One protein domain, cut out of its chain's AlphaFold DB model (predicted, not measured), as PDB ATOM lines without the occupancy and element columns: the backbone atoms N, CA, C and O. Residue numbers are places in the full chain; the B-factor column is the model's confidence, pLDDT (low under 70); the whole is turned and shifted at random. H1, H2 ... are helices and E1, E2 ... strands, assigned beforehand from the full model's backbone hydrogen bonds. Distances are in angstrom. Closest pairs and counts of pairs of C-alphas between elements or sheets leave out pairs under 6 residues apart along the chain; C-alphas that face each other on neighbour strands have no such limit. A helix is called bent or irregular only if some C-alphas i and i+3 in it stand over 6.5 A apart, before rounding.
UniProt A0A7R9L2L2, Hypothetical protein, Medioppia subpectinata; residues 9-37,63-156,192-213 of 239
ATOM      1  N   VAL A   9      65.358 -14.139  12.376       95.25
ATOM      2  CA  VAL A   9      64.518 -14.540  11.249       95.25
ATOM      3  C   VAL A   9      63.069 -14.699  11.670       95.25
ATOM      4  O   VAL A   9      62.776 -15.118  12.790       95.25
ATOM      5  N   VAL A  10      62.172 -14.426  10.728       96.44
ATOM      6  CA  VAL A  10      60.778 -14.862  10.815       96.44
ATOM      7  C   VAL A  10      60.733 -16.320  10.365       96.44
ATOM      8  O   VAL A  10      60.956 -16.618   9.186       96.44
ATOM      9  N   SER A  11      60.485 -17.238  11.299       92.69
ATOM     10  CA  SER A  11      60.450 -18.684  11.032       92.69
ATOM     11  C   SER A  11      59.034 -19.266  10.995       92.69
ATOM     12  O   SER A  11      58.838 -20.369  10.479       92.69
ATOM     13  N   GLY A  12      58.036 -18.506  11.452       92.94
ATOM     14  CA  GLY A  12      56.619 -18.859  11.397       92.94
ATOM     15  C   GLY A  12      55.733 -17.622  11.288       92.94
ATOM     16  O   GLY A  12      56.098 -16.556  11.778       92.94
ATOM     17  N   MET A  13      54.570 -17.771  10.658       95.00
ATOM     18  CA  MET A  13      53.525 -16.749  10.621       95.00
ATOM     19  C   MET A  13      52.148 -17.408  10.563       95.00
ATOM     20  O   MET A  13      52.007 -18.486   9.987       95.00
ATOM     21  N   SER A  14      51.153 -16.769  11.168       91.75
ATOM     22  CA  SER A  14      49.745 -17.160  11.093       91.75
ATOM     23  C   SER A  14      48.865 -15.930  11.296       91.75
ATOM     24  O   SER A  14      49.300 -14.943  11.896       91.75
ATOM     25  N   GLY A  15      47.630 -15.974  10.813       89.06
ATOM     26  CA  GLY A  15      46.676 -14.903  11.041       89.06
ATOM     27  C   GLY A  15      45.301 -15.163  10.446       89.06
ATOM     28  O   GLY A  15      45.113 -16.088   9.652       89.06
ATOM     29  N   ARG A  16      44.370 -14.316  10.873       90.81
ATOM     30  CA  ARG A  16      42.999 -14.158  10.401       90.81
ATOM     31  C   ARG A  16      42.848 -12.717   9.927       90.81
ATOM     32  O   ARG A  16      43.249 -11.788  10.637       90.81
ATOM     33  N   PHE A  17      42.302 -12.554   8.731       94.06
ATOM     34  CA  PHE A  17      42.121 -11.274   8.052       94.06
ATOM     35  C   PHE A  17      40.722 -11.229   7.429       94.06
ATOM     36  O   PHE A  17      40.059 -12.265   7.349       94.06
ATOM     37  N   PRO A  18      40.250 -10.061   6.971       94.44
ATOM     38  CA  PRO A  18      38.946  -9.976   6.337       94.44
ATOM     39  C   PRO A  18      38.835 -10.934   5.144       94.44
ATOM     40  O   PRO A  18      39.769 -11.049   4.344       94.44
ATOM     41  N   LEU A  19      37.721 -11.670   5.068       92.62
ATOM     42  CA  LEU A  19      37.460 -12.730   4.077       92.62
ATOM     43  C   LEU A  19      38.553 -13.815   3.972       92.62
ATOM     44  O   LEU A  19      38.705 -14.438   2.917       92.62
ATOM     45  N   SER A  20      39.371 -13.995   5.015       92.88
ATOM     46  CA  SER A  20      40.535 -14.884   4.970       92.88
ATOM     47  C   SER A  20      40.812 -15.518   6.333       92.88
ATOM     48  O   SER A  20      41.406 -14.901   7.226       92.88
ATOM     49  N   ASP A  21      40.479 -16.800   6.466       89.75
ATOM     50  CA  ASP A  21      40.735 -17.566   7.680       89.75
ATOM     51  C   ASP A  21      42.165 -18.094   7.738       89.75
ATOM     52  O   ASP A  21      42.572 -18.667   8.735       89.75
ATOM     53  N   THR A  22      42.996 -17.924   6.719       89.56
ATOM     54  CA  THR A  22      44.411 -18.313   6.796       89.56
ATOM     55  C   THR A  22      45.307 -17.317   6.079       89.56
ATOM     56  O   THR A  22      44.859 -16.530   5.246       89.56
ATOM     57  N   THR A  23      46.612 -17.378   6.355       92.50
ATOM     58  CA  THR A  23      47.609 -16.603   5.599       92.50
ATOM     59  C   THR A  23      47.646 -16.983   4.122       92.50
ATOM     60  O   THR A  23      47.978 -16.138   3.296       92.50
ATOM     61  N   ASP A  24      47.299 -18.225   3.780       94.31
ATOM     62  CA  ASP A  24      47.295 -18.709   2.398       94.31
ATOM     63  C   ASP A  24      46.073 -18.187   1.630       94.31
ATOM     64  O   ASP A  24      46.202 -17.731   0.493       94.31
ATOM     65  N   GLU A  25      44.897 -18.172   2.264       94.81
ATOM     66  CA  GLU A  25      43.699 -17.514   1.726       94.81
ATOM     67  C   GLU A  25      43.905 -16.009   1.579       94.81
ATOM     68  O   GLU A  25      43.618 -15.450   0.520       94.81
ATOM     69  N   PHE A  26      44.495 -15.372   2.594       95.88
ATOM     70  CA  PHE A  26      44.822 -13.952   2.550       95.88
ATOM     71  C   PHE A  26      45.779 -13.636   1.399       95.88
ATOM     72  O   PHE A  26      45.538 -12.712   0.623       95.88
ATOM     73  N   ALA A  27      46.832 -14.442   1.223       96.88
ATOM     74  CA  ALA A  27      47.748 -14.306   0.097       96.88
ATOM     75  C   ALA A  27      47.025 -14.483  -1.247       96.88
ATOM     76  O   ALA A  27      47.231 -13.689  -2.163       96.88
ATOM     77  N   LYS A  28      46.145 -15.484  -1.373       97.50
ATOM     78  CA  LYS A  28      45.355 -15.708  -2.591       97.50
ATOM     79  C   LYS A  28      44.466 -14.508  -2.923       97.50
ATOM     80  O   LYS A  28      44.463 -14.077  -4.077       97.50
ATOM     81  N   ASN A  29      43.751 -13.967  -1.939       97.56
ATOM     82  CA  ASN A  29      42.897 -12.790  -2.107       97.56
ATOM     83  C   ASN A  29      43.724 -11.563  -2.511       97.56
ATOM     84  O   ASN A  29      43.386 -10.889  -3.485       97.56
ATOM     85  N   LEU A  30      44.863 -11.345  -1.844       97.00
ATOM     86  CA  LEU A  30      45.787 -10.251  -2.142       97.00
ATOM     87  C   LEU A  30      46.327 -10.325  -3.578       97.00
ATOM     88  O   LEU A  30      46.237  -9.351  -4.323       97.00
ATOM     89  N   PHE A  31      46.857 -11.478  -3.997       97.75
ATOM     90  CA  PHE A  31      47.417 -11.647  -5.343       97.75
ATOM     91  C   PHE A  31      46.355 -11.673  -6.448       97.75
ATOM     92  O   PHE A  31      46.680 -11.419  -7.605       97.75
ATOM     93  N   SER A  32      45.098 -11.951  -6.101       97.75
ATOM     94  CA  SER A  32      43.972 -11.910  -7.042       97.75
ATOM     95  C   SER A  32      43.304 -10.532  -7.122       97.75
ATOM     96  O   SER A  32      42.374 -10.365  -7.906       97.75
ATOM     97  N   GLY A  33      43.754  -9.549  -6.330       97.00
ATOM     98  CA  GLY A  33      43.181  -8.200  -6.311       97.00
ATOM     99  C   GLY A  33      41.770  -8.137  -5.723       97.00
ATOM    100  O   GLY A  33      40.975  -7.296  -6.137       97.00
ATOM    101  N   VAL A  34      41.436  -9.042  -4.799       97.25
ATOM    102  CA  VAL A  34      40.129  -9.065  -4.130       97.25
ATOM    103  C   VAL A  34      40.069  -7.945  -3.092       97.25
ATOM    104  O   VAL A  34      40.917  -7.877  -2.202       97.25
ATOM    105  N   ASP A  35      39.049  -7.089  -3.184       96.50
ATOM    106  CA  ASP A  35      38.731  -6.129  -2.127       96.50
ATOM    107  C   ASP A  35      38.091  -6.873  -0.947       96.50
ATOM    108  O   ASP A  35      36.981  -7.397  -1.049       96.50
ATOM    109  N   MET A  36      38.822  -6.952   0.165       95.81
ATOM    110  CA  MET A  36      38.389  -7.640   1.384       95.81
ATOM    111  C   MET A  36      37.617  -6.717   2.347       95.81
ATOM    112  O   MET A  36      37.318  -7.107   3.476       95.81
ATOM    113  N   VAL A  37      37.295  -5.491   1.920       95.38
ATOM    114  CA  VAL A  37      36.417  -4.560   2.636       95.38
ATOM    115  C   VAL A  37      34.981  -4.726   2.139       95.38
ATOM    116  O   VAL A  37      34.660  -4.388   0.994       95.38
ATOM    117  N   ASP A  63      33.214 -18.091  17.099       49.06
ATOM    118  CA  ASP A  63      33.664 -19.442  17.433       49.06
ATOM    119  C   ASP A  63      34.705 -19.375  18.563       49.06
ATOM    120  O   ASP A  63      35.913 -19.306  18.337       49.06
ATOM    121  N   PHE A  64      34.226 -19.344  19.811       45.31
ATOM    122  CA  PHE A  64      35.074 -19.447  21.000       45.31
ATOM    123  C   PHE A  64      35.202 -20.912  21.430       45.31
ATOM    124  O   PHE A  64      34.218 -21.547  21.808       45.31
ATOM    125  N   ASP A  65      36.423 -21.447  21.391       46.16
ATOM    126  CA  ASP A  65      36.699 -22.832  21.769       46.16
ATOM    127  C   ASP A  65      37.001 -22.934  23.280       46.16
ATOM    128  O   ASP A  65      38.002 -22.424  23.788       46.16
ATOM    129  N   SER A  66      36.113 -23.600  24.021       41.12
ATOM    130  CA  SER A  66      36.128 -23.711  25.488       41.12
ATOM    131  C   SER A  66      37.343 -24.419  26.143       41.12
ATOM    132  O   SER A  66      37.566 -24.174  27.333       41.12
ATOM    133  N   PRO A  67      38.188 -25.238  25.470       48.31
ATOM    134  CA  PRO A  67      39.414 -25.795  26.071       48.31
ATOM    135  C   PRO A  67      40.506 -24.749  26.386       48.31
ATOM    136  O   PRO A  67      41.530 -25.065  26.994       48.31
ATOM    137  N   PHE A  68      40.295 -23.488  25.998       48.00
ATOM    138  CA  PHE A  68      41.244 -22.370  26.056       48.00
ATOM    139  C   PHE A  68      41.729 -21.949  27.467       48.00
ATOM    140  O   PHE A  68      42.636 -21.124  27.592       48.00
ATOM    141  N   PHE A  69      41.184 -22.513  28.551       50.94
ATOM    142  CA  PHE A  69      41.587 -22.187  29.932       50.94
ATOM    143  C   PHE A  69      42.699 -23.076  30.513       50.94
ATOM    144  O   PHE A  69      43.093 -22.878  31.662       50.94
ATOM    145  N   GLY A  70      43.249 -24.016  29.736       44.84
ATOM    146  CA  GLY A  70      44.490 -24.712  30.100       44.84
ATOM    147  C   GLY A  70      44.407 -25.576  31.364       44.84
ATOM    148  O   GLY A  70      45.416 -25.798  32.030       44.84
ATOM    149  N   LEU A  71      43.222 -26.075  31.715       47.03
ATOM    150  CA  LEU A  71      43.085 -27.051  32.787       47.03
ATOM    151  C   LEU A  71      43.332 -28.456  32.211       47.03
ATOM    152  O   LEU A  71      42.609 -28.909  31.332       47.03
ATOM    153  N   ASN A  72      44.360 -29.151  32.699       44.88
ATOM    154  CA  ASN A  72      44.549 -30.582  32.436       44.88
ATOM    155  C   ASN A  72      43.393 -31.365  33.095       44.88
ATOM    156  O   ASN A  72      43.036 -31.041  34.229       44.88
ATOM    157  N   ASP A  73      42.843 -32.398  32.445       48.78
ATOM    158  CA  ASP A  73      41.737 -33.240  32.945       48.78
ATOM    159  C   ASP A  73      41.912 -33.680  34.411       48.78
ATOM    160  O   ASP A  73      40.952 -33.727  35.184       48.78
ATOM    161  N   GLN A  74      43.154 -33.934  34.835       47.62
ATOM    162  CA  GLN A  74      43.477 -34.305  36.218       47.62
ATOM    163  C   GLN A  74      43.298 -33.151  37.222       47.62
ATOM    164  O   GLN A  74      42.865 -33.374  38.351       47.62
ATOM    165  N   ILE A  75      43.590 -31.914  36.813       45.81
ATOM    166  CA  ILE A  75      43.398 -30.699  37.618       45.81
ATOM    167  C   ILE A  75      41.929 -30.262  37.576       45.81
ATOM    168  O   ILE A  75      41.412 -29.838  38.604       45.81
ATOM    169  N   ILE A  76      41.214 -30.441  36.456       44.44
ATOM    170  CA  ILE A  76      39.751 -30.238  36.378       44.44
ATOM    171  C   ILE A  76      39.034 -31.147  37.381       44.44
ATOM    172  O   ILE A  76      38.147 -30.693  38.102       44.44
ATOM    173  N   ALA A  77      39.436 -32.419  37.454       50.38
ATOM    174  CA  ALA A  77      38.851 -33.388  38.374       50.38
ATOM    175  C   ALA A  77      39.173 -33.094  39.854       50.38
ATOM    176  O   ALA A  77      38.342 -33.373  40.715       50.38
ATOM    177  N   ALA A  78      40.351 -32.528  40.148       47.12
ATOM    178  CA  ALA A  78      40.801 -32.228  41.511       47.12
ATOM    179  C   ALA A  78      40.464 -30.802  41.993       47.12
ATOM    180  O   ALA A  78      40.575 -30.514  43.184       47.12
ATOM    181  N   SER A  79      40.064 -29.904  41.089       40.78
ATOM    182  CA  SER A  79      39.674 -28.533  41.430       40.78
ATOM    183  C   SER A  79      38.258 -28.507  41.986       40.78
ATOM    184  O   SER A  79      37.333 -29.059  41.379       40.78
ATOM    185  N   ASP A  80      38.081 -27.799  43.100       54.88
ATOM    186  CA  ASP A  80      36.770 -27.515  43.675       54.88
ATOM    187  C   ASP A  80      35.829 -26.961  42.583       54.88
ATOM    188  O   ASP A  80      36.153 -25.944  41.956       54.88
ATOM    189  N   PRO A  81      34.694 -27.629  42.293       50.12
ATOM    190  CA  PRO A  81      33.714 -27.152  41.323       50.12
ATOM    191  C   PRO A  81      33.292 -25.696  41.558       50.12
ATOM    192  O   PRO A  81      33.068 -24.970  40.594       50.12
ATOM    193  N   GLN A  82      33.260 -25.244  42.818       49.97
ATOM    194  CA  GLN A  82      32.876 -23.869  43.147       49.97
ATOM    195  C   GLN A  82      33.926 -22.852  42.688       49.97
ATOM    196  O   GLN A  82      33.565 -21.809  42.154       49.97
ATOM    197  N   ALA A  83      35.220 -23.159  42.811       46.38
ATOM    198  CA  ALA A  83      36.296 -22.283  42.346       46.38
ATOM    199  C   ALA A  83      36.339 -22.156  40.810       46.38
ATOM    200  O   ALA A  83      36.674 -21.092  40.290       46.38
ATOM    201  N   ARG A  84      35.958 -23.219  40.085       50.97
ATOM    202  CA  ARG A  84      35.834 -23.208  38.615       50.97
ATOM    203  C   ARG A  84      34.694 -22.307  38.157       50.97
ATOM    204  O   ARG A  84      34.922 -21.382  37.384       50.97
ATOM    205  N   MET A  85      33.510 -22.520  38.728       50.09
ATOM    206  CA  MET A  85      32.340 -21.686  38.453       50.09
ATOM    207  C   MET A  85      32.587 -20.228  38.850       50.09
ATOM    208  O   MET A  85      32.138 -19.320  38.166       50.09
ATOM    209  N   LEU A  86      33.341 -19.979  39.925       56.22
ATOM    210  CA  LEU A  86      33.658 -18.622  40.359       56.22
ATOM    211  C   LEU A  86      34.580 -17.887  39.374       56.22
ATOM    212  O   LEU A  86      34.402 -16.691  39.177       56.22
ATOM    213  N   LEU A  87      35.541 -18.572  38.746       51.62
ATOM    214  CA  LEU A  87      36.398 -17.979  37.711       51.62
ATOM    215  C   LEU A  87      35.617 -17.661  36.432       51.62
ATOM    216  O   LEU A  87      35.844 -16.610  35.835       51.62
ATOM    217  N   GLU A  88      34.699 -18.542  36.038       52.56
ATOM    218  CA  GLU A  88      33.797 -18.332  34.901       52.56
ATOM    219  C   GLU A  88      32.866 -17.146  35.162       52.56
ATOM    220  O   GLU A  88      32.911 -16.169  34.422       52.56
ATOM    221  N   VAL A  89      32.132 -17.157  36.279       61.94
ATOM    222  CA  VAL A  89      31.193 -16.084  36.644       61.94
ATOM    223  C   VAL A  89      31.915 -14.757  36.884       61.94
ATOM    224  O   VAL A  89      31.386 -13.704  36.544       61.94
ATOM    225  N   ALA A  90      33.135 -14.763  37.430       59.47
ATOM    226  CA  ALA A  90      33.930 -13.544  37.555       59.47
ATOM    227  C   ALA A  90      34.355 -13.001  36.185       59.47
ATOM    228  O   ALA A  90      34.301 -11.793  35.971       59.47
ATOM    229  N   TYR A  91      34.750 -13.866  35.248       57.34
ATOM    230  CA  TYR A  91      35.092 -13.451  33.889       57.34
ATOM    231  C   TYR A  91      33.866 -12.942  33.121       57.34
ATOM    232  O   TYR A  91      33.939 -11.887  32.495       57.34
ATOM    233  N   GLU A  92      32.732 -13.636  33.225       57.97
ATOM    234  CA  GLU A  92      31.438 -13.210  32.684       57.97
ATOM    235  C   GLU A  92      31.014 -11.861  33.265       57.97
ATOM    236  O   GLU A  92      30.685 -10.960  32.505       57.97
ATOM    237  N   ALA A  93      31.121 -11.667  34.584       61.06
ATOM    238  CA  ALA A  93      30.825 -10.394  35.240       61.06
ATOM    239  C   ALA A  93      31.773  -9.267  34.799       61.06
ATOM    240  O   ALA A  93      31.358  -8.116  34.685       61.06
ATOM    241  N   MET A  94      33.046  -9.570  34.527       55.34
ATOM    242  CA  MET A  94      33.996  -8.593  33.988       55.34
ATOM    243  C   MET A  94      33.679  -8.210  32.538       55.34
ATOM    244  O   MET A  94      33.845  -7.043  32.180       55.34
ATOM    245  N   MET A  95      33.225  -9.165  31.719       54.97
ATOM    246  CA  MET A  95      32.769  -8.895  30.352       54.97
ATOM    247  C   MET A  95      31.436  -8.135  30.334       54.97
ATOM    248  O   MET A  95      31.302  -7.183  29.571       54.97
ATOM    249  N   ASP A  96      30.496  -8.496  31.210       52.25
ATOM    250  CA  ASP A  96      29.212  -7.808  31.410       52.25
ATOM    251  C   ASP A  96      29.405  -6.360  31.890       52.25
ATOM    252  O   ASP A  96      28.734  -5.442  31.430       52.25
ATOM    253  N   ALA A  97      30.415  -6.118  32.731       47.66
ATOM    254  CA  ALA A  97      30.780  -4.778  33.189       47.66
ATOM    255  C   ALA A  97      31.446  -3.892  32.113       47.66
ATOM    256  O   ALA A  97      31.884  -2.787  32.443       47.66
ATOM    257  N   ALA A  98      31.573  -4.360  30.861       45.28
ATOM    258  CA  ALA A  98      32.246  -3.665  29.758       45.28
ATOM    259  C   ALA A  98      33.646  -3.140  30.133       45.28
ATOM    260  O   ALA A  98      34.133  -2.135  29.606       45.28
ATOM    261  N   LEU A  99      34.326  -3.828  31.057       44.59
ATOM    262  CA  LEU A  99      35.717  -3.548  31.369       44.59
ATOM    263  C   LEU A  99      36.526  -4.039  30.175       44.59
ATOM    264  O   LEU A  99      36.849  -5.225  30.090       44.59
ATOM    265  N   ALA A 100      36.776  -3.117  29.237       48.66
ATOM    266  CA  ALA A 100      37.552  -3.304  28.020       48.66
ATOM    267  C   ALA A 100      38.619  -4.368  28.252       48.66
ATOM    268  O   ALA A 100      39.472  -4.181  29.122       48.66
ATOM    269  N   SER A 101      38.483  -5.486  27.524       56.75
ATOM    270  CA  SER A 101      39.352  -6.664  27.521       56.75
ATOM    271  C   SER A 101      40.629  -6.420  28.321       56.75
ATOM    272  O   SER A 101      41.438  -5.598  27.884       56.75
ATOM    273  N   MET A 102      40.824  -7.054  29.484       63.81
ATOM    274  CA  MET A 102      42.084  -6.891  30.218       63.81
ATOM    275  C   MET A 102      43.238  -7.234  29.273       63.81
ATOM    276  O   MET A 102      43.534  -8.411  29.074       63.81
ATOM    277  N   LYS A 103      43.856  -6.219  28.646       71.88
ATOM    278  CA  LYS A 103      44.706  -6.435  27.467       71.88
ATOM    279  C   LYS A 103      45.882  -7.324  27.850       71.88
ATOM    280  O   LYS A 103      46.265  -8.199  27.089       71.88
ATOM    281  N   THR A 104      46.360  -7.194  29.090       71.31
ATOM    282  CA  THR A 104      47.370  -8.044  29.739       71.31
ATOM    283  C   THR A 104      47.092  -9.548  29.629       71.31
ATOM    284  O   THR A 104      48.032 -10.343  29.566       71.31
ATOM    285  N   LEU A 105      45.822  -9.970  29.583       75.75
ATOM    286  CA  LEU A 105      45.471 -11.378  29.406       75.75
ATOM    287  C   LEU A 105      45.855 -11.907  28.021       75.75
ATOM    288  O   LEU A 105      46.069 -13.108  27.904       75.75
ATOM    289  N   TYR A 106      45.987 -11.057  26.999       79.69
ATOM    290  CA  TYR A 106      46.374 -11.483  25.653       79.69
ATOM    291  C   TYR A 106      47.736 -12.176  25.652       79.69
ATOM    292  O   TYR A 106      47.844 -13.328  25.235       79.69
ATOM    293  N   SER A 107      48.767 -11.514  26.181       81.00
ATOM    294  CA  SER A 107      50.105 -12.102  26.270       81.00
ATOM    295  C   SER A 107      50.169 -13.184  27.350       81.00
ATOM    296  O   SER A 107      50.721 -14.259  27.118       81.00
ATOM    297  N   SER A 108      49.554 -12.939  28.514       81.00
ATOM    298  CA  SER A 108      49.636 -13.851  29.663       81.00
ATOM    299  C   SER A 108      48.990 -15.206  29.384       81.00
ATOM    300  O   SER A 108      49.522 -16.221  29.822       81.00
ATOM    301  N   ARG A 109      47.880 -15.258  28.631       80.50
ATOM    302  CA  ARG A 109      47.228 -16.527  28.266       80.50
ATOM    303  C   ARG A 109      48.057 -17.339  27.284       80.50
ATOM    304  O   ARG A 109      48.161 -18.546  27.461       80.50
ATOM    305  N   ILE A 110      48.688 -16.694  26.301       79.69
ATOM    306  CA  ILE A 110      49.609 -17.374  25.377       79.69
ATOM    307  C   ILE A 110      50.779 -17.972  26.164       79.69
ATOM    308  O   ILE A 110      51.104 -19.145  25.977       79.69
ATOM    309  N   SER A 111      51.377 -17.194  27.072       83.69
ATOM    310  CA  SER A 111      52.469 -17.669  27.927       83.69
ATOM    311  C   SER A 111      52.033 -18.811  28.842       83.69
ATOM    312  O   SER A 111      52.717 -19.826  28.909       83.69
ATOM    313  N   PHE A 112      50.881 -18.675  29.504       80.69
ATOM    314  CA  PHE A 112      50.334 -19.686  30.407       80.69
ATOM    315  C   PHE A 112      50.027 -20.999  29.681       80.69
ATOM    316  O   PHE A 112      50.486 -22.052  30.112       80.69
ATOM    317  N   ALA A 113      49.315 -20.942  28.551       74.31
ATOM    318  CA  ALA A 113      48.889 -22.125  27.804       74.31
ATOM    319  C   ALA A 113      50.058 -22.946  27.229       74.31
ATOM    320  O   ALA A 113      49.906 -24.140  26.993       74.31
ATOM    321  N   ASN A 114      51.215 -22.316  27.004       74.25
ATOM    322  CA  ASN A 114      52.393 -22.958  26.413       74.25
ATOM    323  C   ASN A 114      53.569 -23.101  27.393       74.25
ATOM    324  O   ASN A 114      54.669 -23.461  26.979       74.25
ATOM    325  N   ASP A 115      53.357 -22.792  28.674       85.69
ATOM    326  CA  ASP A 115      54.389 -22.807  29.716       85.69
ATOM    327  C   ASP A 115      55.620 -21.917  29.412       85.69
ATOM    328  O   ASP A 115      56.736 -22.184  29.861       85.69
ATOM    329  N   PHE A 116      55.443 -20.820  28.667       87.25
ATOM    330  CA  PHE A 116      56.543 -19.901  28.360       87.25
ATOM    331  C   PHE A 116      56.947 -19.083  29.589       87.25
ATOM    332  O   PHE A 116      56.108 -18.495  30.270       87.25
ATOM    333  N   LYS A 117      58.259 -19.015  29.844       91.56
ATOM    334  CA  LYS A 117      58.847 -18.360  31.029       91.56
ATOM    335  C   LYS A 117      59.592 -17.056  30.728       91.56
ATOM    336  O   LYS A 117      60.119 -16.440  31.648       91.56
ATOM    337  N   GLY A 118      59.659 -16.662  29.458       92.44
ATOM    338  CA  GLY A 118      60.249 -15.391  29.034       92.44
ATOM    339  C   GLY A 118      59.338 -14.184  29.306       92.44
ATOM    340  O   GLY A 118      58.262 -14.335  29.894       92.44
ATOM    341  N   PRO A 119      59.738 -12.983  28.855       94.50
ATOM    342  CA  PRO A 119      58.924 -11.777  28.955       94.50
ATOM    343  C   PRO A 119      57.526 -11.963  28.342       94.50
ATOM    344  O   PRO A 119      57.384 -12.457  27.224       94.50
ATOM    345  N   SER A 120      56.491 -11.528  29.065       92.88
ATOM    346  CA  SER A 120      55.099 -11.511  28.604       92.88
ATOM    347  C   SER A 120      54.528 -10.118  28.823       92.88
ATOM    348  O   SER A 120      54.400  -9.666  29.960       92.88
ATOM    349  N   LEU A 121      54.243  -9.408  27.733       93.19
ATOM    350  CA  LEU A 121      53.844  -8.007  27.785       93.19
ATOM    351  C   LEU A 121      52.915  -7.636  26.634       93.19
ATOM    352  O   LEU A 121      52.900  -8.274  25.583       93.19
ATOM    353  N   VAL A 122      52.179  -6.553  26.847       92.12
ATOM    354  CA  VAL A 122      51.315  -5.924  25.852       92.12
ATOM    355  C   VAL A 122      51.850  -4.534  25.575       92.12
ATOM    356  O   VAL A 122      52.159  -3.787  26.503       92.12
ATOM    357  N   VAL A 123      51.950  -4.197  24.294       92.44
ATOM    358  CA  VAL A 123      52.379  -2.879  23.830       92.44
ATOM    359  C   VAL A 123      51.177  -2.175  23.225       92.44
ATOM    360  O   VAL A 123      50.500  -2.744  22.373       92.44
ATOM    361  N   ASP A 124      50.937  -0.938  23.644       91.06
ATOM    362  CA  ASP A 124      49.938  -0.068  23.034       91.06
ATOM    363  C   ASP A 124      50.623   1.215  22.561       91.06
ATOM    364  O   ASP A 124      50.907   2.125  23.337       91.06
ATOM    365  N   THR A 125      50.961   1.243  21.273       92.25
ATOM    366  CA  THR A 125      51.467   2.427  20.562       92.25
ATOM    367  C   THR A 125      50.541   2.756  19.388       92.25
ATOM    368  O   THR A 125      50.998   3.122  18.302       92.25
ATOM    369  N   ALA A 126      49.227   2.576  19.585       90.31
ATOM    370  CA  ALA A 126      48.205   2.724  18.549       90.31
ATOM    371  C   ALA A 126      48.531   1.889  17.288       90.31
ATOM    372  O   ALA A 126      48.869   0.709  17.392       90.31
ATOM    373  N   CYS A 127      48.457   2.480  16.092       93.12
ATOM    374  CA  CYS A 127      48.644   1.784  14.813       93.12
ATOM    375  C   CYS A 127      50.009   1.082  14.666       93.12
ATOM    376  O   CYS A 127      50.131   0.161  13.862       93.12
ATOM    377  N   SER A 128      51.033   1.487  15.430       95.88
ATOM    378  CA  SER A 128      52.370   0.872  15.386       95.88
ATOM    379  C   SER A 128      52.581  -0.281  16.374       95.88
ATOM    380  O   SER A 128      53.648  -0.893  16.351       95.88
ATOM    381  N   ALA A 129      51.592  -0.614  17.214       95.44
ATOM    382  CA  ALA A 129      51.746  -1.522  18.358       95.44
ATOM    383  C   ALA A 129      52.419  -2.864  18.029       95.44
ATOM    384  O   ALA A 129      53.364  -3.265  18.713       95.44
ATOM    385  N   SER A 130      51.989  -3.542  16.962       95.50
ATOM    386  CA  SER A 130      52.542  -4.845  16.566       95.50
ATOM    387  C   SER A 130      54.006  -4.758  16.116       95.50
ATOM    388  O   SER A 130      54.815  -5.621  16.457       95.50
ATOM    389  N   LEU A 131      54.389  -3.688  15.414       96.81
ATOM    390  CA  LEU A 131      55.777  -3.440  15.008       96.81
ATOM    391  C   LEU A 131      56.641  -2.936  16.168       96.81
ATOM    392  O   LEU A 131      57.841  -3.230  16.224       96.81
ATOM    393  N   SER A 132      56.046  -2.229  17.129       97.00
ATOM    394  CA  SER A 132      56.721  -1.885  18.376       97.00
ATOM    395  C   SER A 132      57.042  -3.134  19.191       97.00
ATOM    396  O   SER A 132      58.186  -3.306  19.617       97.00
ATOM    397  N   ALA A 133      56.082  -4.052  19.328       96.69
ATOM    398  CA  ALA A 133      56.301  -5.356  19.948       96.69
ATOM    399  C   ALA A 133      57.376  -6.169  19.206       96.69
ATOM    400  O   ALA A 133      58.260  -6.738  19.846       96.69
ATOM    401  N   LEU A 134      57.373  -6.153  17.866       96.94
ATOM    402  CA  LEU A 134      58.419  -6.780  17.053       96.94
ATOM    403  C   LEU A 134      59.804  -6.207  17.356       96.94
ATOM    404  O   LEU A 134      60.761  -6.964  17.505       96.94
ATOM    405  N   THR A 135      59.920  -4.885  17.476       97.12
ATOM    406  CA  THR A 135      61.196  -4.230  17.785       97.12
ATOM    407  C   THR A 135      61.701  -4.611  19.176       97.12
ATOM    408  O   THR A 135      62.883  -4.912  19.333       97.12
ATOM    409  N   LEU A 136      60.816  -4.650  20.180       96.38
ATOM    410  CA  LEU A 136      61.175  -5.090  21.532       96.38
ATOM    411  C   LEU A 136      61.643  -6.549  21.547       96.38
ATOM    412  O   LEU A 136      62.699  -6.837  22.102       96.38
ATOM    413  N   ALA A 137      60.912  -7.441  20.875       96.25
ATOM    414  CA  ALA A 137      61.291  -8.845  20.733       96.25
ATOM    415  C   ALA A 137      62.644  -9.012  20.027       96.25
ATOM    416  O   ALA A 137      63.466  -9.824  20.443       96.25
ATOM    417  N   CYS A 138      62.907  -8.220  18.983       95.44
ATOM    418  CA  CYS A 138      64.197  -8.253  18.304       95.44
ATOM    419  C   CYS A 138      65.335  -7.812  19.225       95.44
ATOM    420  O   CYS A 138      66.369  -8.467  19.261       95.44
ATOM    421  N   ASN A 139      65.150  -6.736  19.992       94.12
ATOM    422  CA  ASN A 139      66.162  -6.283  20.945       94.12
ATOM    423  C   ASN A 139      66.455  -7.348  22.007       94.12
ATOM    424  O   ASN A 139      67.615  -7.579  22.329       94.12
ATOM    425  N   ASP A 140      65.423  -8.023  22.509       94.50
ATOM    426  CA  ASP A 140      65.570  -9.063  23.525       94.50
ATOM    427  C   ASP A 140      66.307 -10.310  22.992       94.50
ATOM    428  O   ASP A 140      67.204 -10.838  23.649       94.50
ATOM    429  N   LEU A 141      66.017 -10.708  21.746       93.44
ATOM    430  CA  LEU A 141      66.726 -11.783  21.039       93.44
ATOM    431  C   LEU A 141      68.187 -11.432  20.720       93.44
ATOM    432  O   LEU A 141      69.047 -12.315  20.785       93.44
ATOM    433  N   LEU A 142      68.467 -10.173  20.354       91.62
ATOM    434  CA  LEU A 142      69.823  -9.672  20.075       91.62
ATOM    435  C   LEU A 142      70.679  -9.577  21.341       91.62
ATOM    436  O   LEU A 142      71.893  -9.734  21.266       91.62
ATOM    437  N   LEU A 143      70.055  -9.295  22.487       91.00
ATOM    438  CA  LEU A 143      70.721  -9.231  23.790       91.00
ATOM    439  C   LEU A 143      70.867 -10.608  24.458       91.00
ATOM    440  O   LEU A 143      71.384 -10.679  25.568       91.00
ATOM    441  N   ASP A 144      70.439 -11.681  23.784       91.00
ATOM    442  CA  ASP A 144      70.453 -13.063  24.282       91.00
ATOM    443  C   ASP A 144      69.657 -13.258  25.593       91.00
ATOM    444  O   ASP A 144      69.927 -14.163  26.376       91.00
ATOM    445  N   ASN A 145      68.644 -12.412  25.827       93.19
ATOM    446  CA  ASN A 145      67.728 -12.537  26.966       93.19
ATOM    447  C   ASN A 145      66.663 -13.626  26.736       93.19
ATOM    448  O   ASN A 145      66.150 -14.214  27.690       93.19
ATOM    449  N   THR A 146      66.319 -13.888  25.471       93.75
ATOM    450  CA  THR A 146      65.368 -14.925  25.045       93.75
ATOM    451  C   THR A 146      65.906 -15.739  23.871       93.75
ATOM    452  O   THR A 146      66.760 -15.288  23.107       93.75
ATOM    453  N   ASP A 147      65.391 -16.962  23.705       92.12
ATOM    454  CA  ASP A 147      65.756 -17.873  22.606       92.12
ATOM    455  C   ASP A 147      64.860 -17.743  21.370       92.12
ATOM    456  O   ASP A 147      65.263 -18.022  20.233       92.12
ATOM    457  N   TYR A 148      63.612 -17.360  21.606       93.75
ATOM    458  CA  TYR A 148      62.568 -17.182  20.613       93.75
ATOM    459  C   TYR A 148      61.557 -16.164  21.133       93.75
ATOM    460  O   TYR A 148      61.427 -15.963  22.340       93.75
ATOM    461  N   ALA A 149      60.820 -15.549  20.217       95.75
ATOM    462  CA  ALA A 149      59.763 -14.617  20.565       95.75
ATOM    463  C   ALA A 149      58.517 -14.857  19.716       95.75
ATOM    464  O   ALA A 149      58.595 -15.166  18.523       95.75
ATOM    465  N   ILE A 150      57.363 -14.683  20.352       94.88
ATOM    466  CA  ILE A 150      56.057 -14.658  19.703       94.88
ATOM    467  C   ILE A 150      55.608 -13.207  19.681       94.88
ATOM    468  O   ILE A 150      55.505 -12.576  20.732       94.88
ATOM    469  N   VAL A 151      55.353 -12.679  18.489       96.50
ATOM    470  CA  VAL A 151      54.892 -11.301  18.318       96.50
ATOM    471  C   VAL A 151      53.526 -11.331  17.667       96.50
ATOM    472  O   VAL A 151      53.394 -11.771  16.526       96.50
ATOM    473  N   CYS A 152      52.524 -10.841  18.390       92.62
ATOM    474  CA  CYS A 152      51.139 -10.810  17.941       92.62
ATOM    475  C   CYS A 152      50.664  -9.375  17.690       92.62
ATOM    476  O   CYS A 152      51.052  -8.446  18.397       92.62
ATOM    477  N   GLY A 153      49.779  -9.214  16.709       92.06
ATOM    478  CA  GLY A 153      48.985  -8.011  16.484       92.06
ATOM    479  C   GLY A 153      47.506  -8.377  16.470       92.06
ATOM    480  O   GLY A 153      47.126  -9.367  15.853       92.06
ATOM    481  N   THR A 154      46.676  -7.602  17.163       90.38
ATOM    482  CA  THR A 154      45.227  -7.810  17.186       90.38
ATOM    483  C   THR A 154      44.501  -6.478  17.135       90.38
ATOM    484  O   THR A 154      44.866  -5.540  17.845       90.38
ATOM    485  N   HIS A 155      43.466  -6.407  16.310       89.25
ATOM    486  CA  HIS A 155      42.533  -5.294  16.241       89.25
ATOM    487  C   HIS A 155      41.146  -5.837  15.895       89.25
ATOM    488  O   HIS A 155      41.001  -6.568  14.915       89.25
ATOM    489  N   MET A 156      40.153  -5.497  16.714       83.31
ATOM    490  CA  MET A 156      38.743  -5.845  16.537       83.31
ATOM    491  C   MET A 156      37.899  -4.656  16.987       83.31
ATOM    492  O   MET A 156      38.233  -4.030  17.996       83.31
ATOM    493  N   GLU A 192      39.749  -5.277  10.733       92.81
ATOM    494  CA  GLU A 192      40.084  -6.179  11.819       92.81
ATOM    495  C   GLU A 192      41.116  -7.196  11.359       92.81
ATOM    496  O   GLU A 192      41.137  -7.614  10.200       92.81
ATOM    497  N   ALA A 193      41.974  -7.609  12.280       92.44
ATOM    498  CA  ALA A 193      42.936  -8.667  12.035       92.44
ATOM    499  C   ALA A 193      43.443  -9.228  13.359       92.44
ATOM    500  O   ALA A 193      43.620  -8.494  14.334       92.44
ATOM    501  N   VAL A 194      43.764 -10.518  13.353       90.25
ATOM    502  CA  VAL A 194      44.560 -11.157  14.403       90.25
ATOM    503  C   VAL A 194      45.694 -11.888  13.714       90.25
ATOM    504  O   VAL A 194      45.456 -12.775  12.902       90.25
ATOM    505  N   CYS A 195      46.935 -11.532  14.008       91.62
ATOM    506  CA  CYS A 195      48.096 -12.137  13.372       91.62
ATOM    507  C   CYS A 195      49.241 -12.342  14.358       91.62
ATOM    508  O   CYS A 195      49.317 -11.710  15.411       91.62
ATOM    509  N   CYS A 196      50.134 -13.260  14.011       93.50
ATOM    510  CA  CYS A 196      51.271 -13.636  14.825       93.50
ATOM    511  C   CYS A 196      52.459 -14.015  13.942       93.50
ATOM    512  O   CYS A 196      52.298 -14.705  12.931       93.50
ATOM    513  N   VAL A 197      53.662 -13.634  14.367       95.69
ATOM    514  CA  VAL A 197      54.926 -14.114  13.804       95.69
ATOM    515  C   VAL A 197      55.790 -14.758  14.883       95.69
ATOM    516  O   VAL A 197      55.790 -14.339  16.041       95.69
ATOM    517  N   PHE A 198      56.528 -15.791  14.486       96.00
ATOM    518  CA  PHE A 198      57.486 -16.493  15.328       96.00
ATOM    519  C   PHE A 198      58.904 -16.089  14.934       96.00
ATOM    520  O   PHE A 198      59.298 -16.240  13.771       96.00
ATOM    521  N   LEU A 199      59.647 -15.555  15.901       96.00
ATOM    522  CA  LEU A 199      60.998 -15.040  15.723       96.00
ATOM    523  C   LEU A 199      62.000 -15.929  16.444       96.00
ATOM    524  O   LEU A 199      61.786 -16.315  17.593       96.00
ATOM    525  N   GLN A 200      63.115 -16.225  15.784       93.69
ATOM    526  CA  GLN A 200      64.223 -16.980  16.368       93.69
ATOM    527  C   GLN A 200      65.554 -16.510  15.789       93.69
ATOM    528  O   GLN A 200      65.604 -15.941  14.695       93.69
ATOM    529  N   ARG A 201      66.654 -16.839  16.472       92.38
ATOM    530  CA  ARG A 201      67.986 -16.785  15.860       92.38
ATOM    531  C   ARG A 201      68.067 -17.776  14.696       92.38
ATOM    532  O   ARG A 201      67.628 -18.925  14.805       92.38
ATOM    533  N   ARG A 202      68.692 -17.361  13.588       91.44
ATOM    534  CA  ARG A 202      68.826 -18.135  12.337       91.44
ATOM    535  C   ARG A 202      69.319 -19.566  12.549       91.44
ATOM    536  O   ARG A 202      68.906 -20.458  11.811       91.44
ATOM    537  N   GLN A 203      70.204 -19.792  13.517       89.94
ATOM    538  CA  GLN A 203      70.768 -21.114  13.805       89.94
ATOM    539  C   GLN A 203      69.740 -22.128  14.338       89.94
ATOM    540  O   GLN A 203      69.928 -23.326  14.151       89.94
ATOM    541  N   CYS A 204      68.651 -21.656  14.949       88.44
ATOM    542  CA  CYS A 204      67.587 -22.494  15.510       88.44
ATOM    543  C   CYS A 204      66.416 -22.702  14.533       88.44
ATOM    544  O   CYS A 204      65.589 -23.593  14.728       88.44
ATOM    545  N   ALA A 205      66.327 -21.884  13.480       89.50
ATOM    546  CA  ALA A 205      65.194 -21.867  12.566       89.50
ATOM    547  C   ALA A 205      65.248 -23.007  11.533       89.50
ATOM    548  O   ALA A 205      66.228 -23.163  10.801       89.50
ATOM    549  N   ARG A 206      64.150 -23.770  11.430       90.12
ATOM    550  CA  ARG A 206      63.954 -24.808  10.395       90.12
ATOM    551  C   ARG A 206      63.333 -24.264   9.108       90.12
ATOM    552  O   ARG A 206      63.612 -24.773   8.028       90.12
ATOM    553  N   ARG A 207      62.485 -23.242   9.230       90.50
ATOM    554  CA  ARG A 207      61.841 -22.522   8.125       90.50
ATOM    555  C   ARG A 207      62.266 -21.058   8.179       90.50
ATOM    556  O   ARG A 207      62.528 -20.537   9.260       90.50
ATOM    557  N   LEU A 208      62.344 -20.419   7.016       92.62
ATOM    558  CA  LEU A 208      62.744 -19.025   6.880       92.62
ATOM    559  C   LEU A 208      61.821 -18.316   5.891       92.62
ATOM    560  O   LEU A 208      61.804 -18.667   4.715       92.62
ATOM    561  N   TYR A 209      61.073 -17.331   6.382       93.62
ATOM    562  CA  TYR A 209      60.285 -16.419   5.551       93.62
ATOM    563  C   TYR A 209      61.083 -15.163   5.190       93.62
ATOM    564  O   TYR A 209      60.998 -14.673   4.070       93.62
ATOM    565  N   GLY A 210      61.898 -14.664   6.121       93.50
ATOM    566  CA  GLY A 210      62.726 -13.483   5.904       93.50
ATOM    567  C   GLY A 210      63.675 -13.207   7.066       93.50
ATOM    568  O   GLY A 210      63.505 -13.742   8.164       93.50
ATOM    569  N   HIS A 211      64.678 -12.370   6.805       94.88
ATOM    570  CA  HIS A 211      65.633 -11.885   7.800       94.88
ATOM    571  C   HIS A 211      65.218 -10.501   8.301       94.88
ATOM    572  O   HIS A 211      64.919  -9.616   7.498       94.88
ATOM    573  N   ILE A 212      65.272 -10.295   9.615       94.81
ATOM    574  CA  ILE A 212      65.135  -8.969  10.218       94.81
ATOM    575  C   ILE A 212      66.540  -8.390  10.352       94.81
ATOM    576  O   ILE A 212      67.293  -8.755  11.249       94.81
ATOM    577  N   LEU A 213      66.906  -7.501   9.429       92.19
ATOM    578  CA  LEU A 213      68.232  -6.871   9.426       92.19
ATOM    579  C   LEU A 213      68.372  -5.827  10.539       92.19
ATOM    580  O   LEU A 213      69.437  -5.672  11.129       92.19
TER     581      LEU A 213
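AT A GLANCE: This is residues 9 to 37, 63 to 156 and 192 to 213 of the 239 residues of the protein "Hypothetical protein" of Medioppia subpectinata (UniProt A0A7R9L2L2). A twisted sheet of four strands has the helix H6 packed along one face, and beyond its edge strand E2 a loose, open loop of helices, H2 to H5, reaches away, with H3 and H4 farthest out. H5 is the part of that loop nearest the sheet, and H1 sits by E1, only grazing the sheet. The printed part has 145 residues, with six named helices and four named strands in the order E1 H1 H2 H3 H4 H5 H6 E2 E3 E4. The sheet runs E2, E3, E1, E4, all antiparallel, and the class is mixed, helices and strands. The whole is loose, with a radius of gyration of the C-alphas of 18.1 A and spans of 51 by 41 by 30 A.

IN THESE COORDINATES: E1, residues 9 to 16, begins at C-alpha 9 (64.518, -14.540, 11.249), measures 21.5 A and bends by 52 degrees at residue 12. H1 is residues 23 to 31, 12.0 A. H2, residues 66 to 69, is irregular: C-alphas 66 and 69 are 7.2 A apart. H3 is residues 73 to 78, 8.7 A. H4, residues 81 to 96, 22.2 A, begins at C-alpha 81 (33.714, -27.152, 41.323). H5 is residues 104 to 113, 14.3 A, and H6 residues 129 to 142, 19.9 A. E2 is residues 148 to 155, 23.7 A, E3 residues 193 to 201, 26.6 A, and E4 residues 210 to 212, ending at C-alpha 212 (65.135, -8.969, 10.218).

HOW THE PARTS SIT: E2 and E3 are antiparallel at 166 degrees, with N 151 and O 197 3.0 A apart, within hydrogen-bond range. E3 and E1 are antiparallel at 165 degrees, with N 14 and O 196 at 2.9 A. E1 and the edge strand E4 are antiparallel, with N 10 and O 210 at 3.0 A. H6 is on the sheet at a height of 8.4 A, over E3 and along the strands at 10 degrees on the local plane, two layers with helix on one face; its closest C-alphas to E2 are those of Ser 130 and Gly 153, 4.8 A. H1 only grazes the sheet, with residues 23 to 26; the closest C-alphas to E1 are those of Gly 15 and Thr 23, 5.8 A. H5 only grazes it with residues 106 to 111. H2 and H5 are close but not clearly touching, Phe 69 and Ala 113 having the closest C-alphas, 7.6 A. H3 and H4 are only just apart, at 8.4 A. Every O i to N i+4 pair is within hydrogen-bond range in H1, H3, H4 and H6; H5 has 5 of 6, and H2 is too short for such a pair.

THE WHOLE: The C-alphas of Gly 33 and Asp 80 are the two farthest apart, 54.0 A. Residues 38 to 62 and 157 to 191 are not printed; the gaps are 21.2 A and 4.9 A between C-alphas. The link from H5 to H6, 15 residues, is long. Residues 85 to 93 of H4 and residues 95 to 101 stand free. Mean pLDDT of the printed part is 80.3; residues 63 to 102 are under 70.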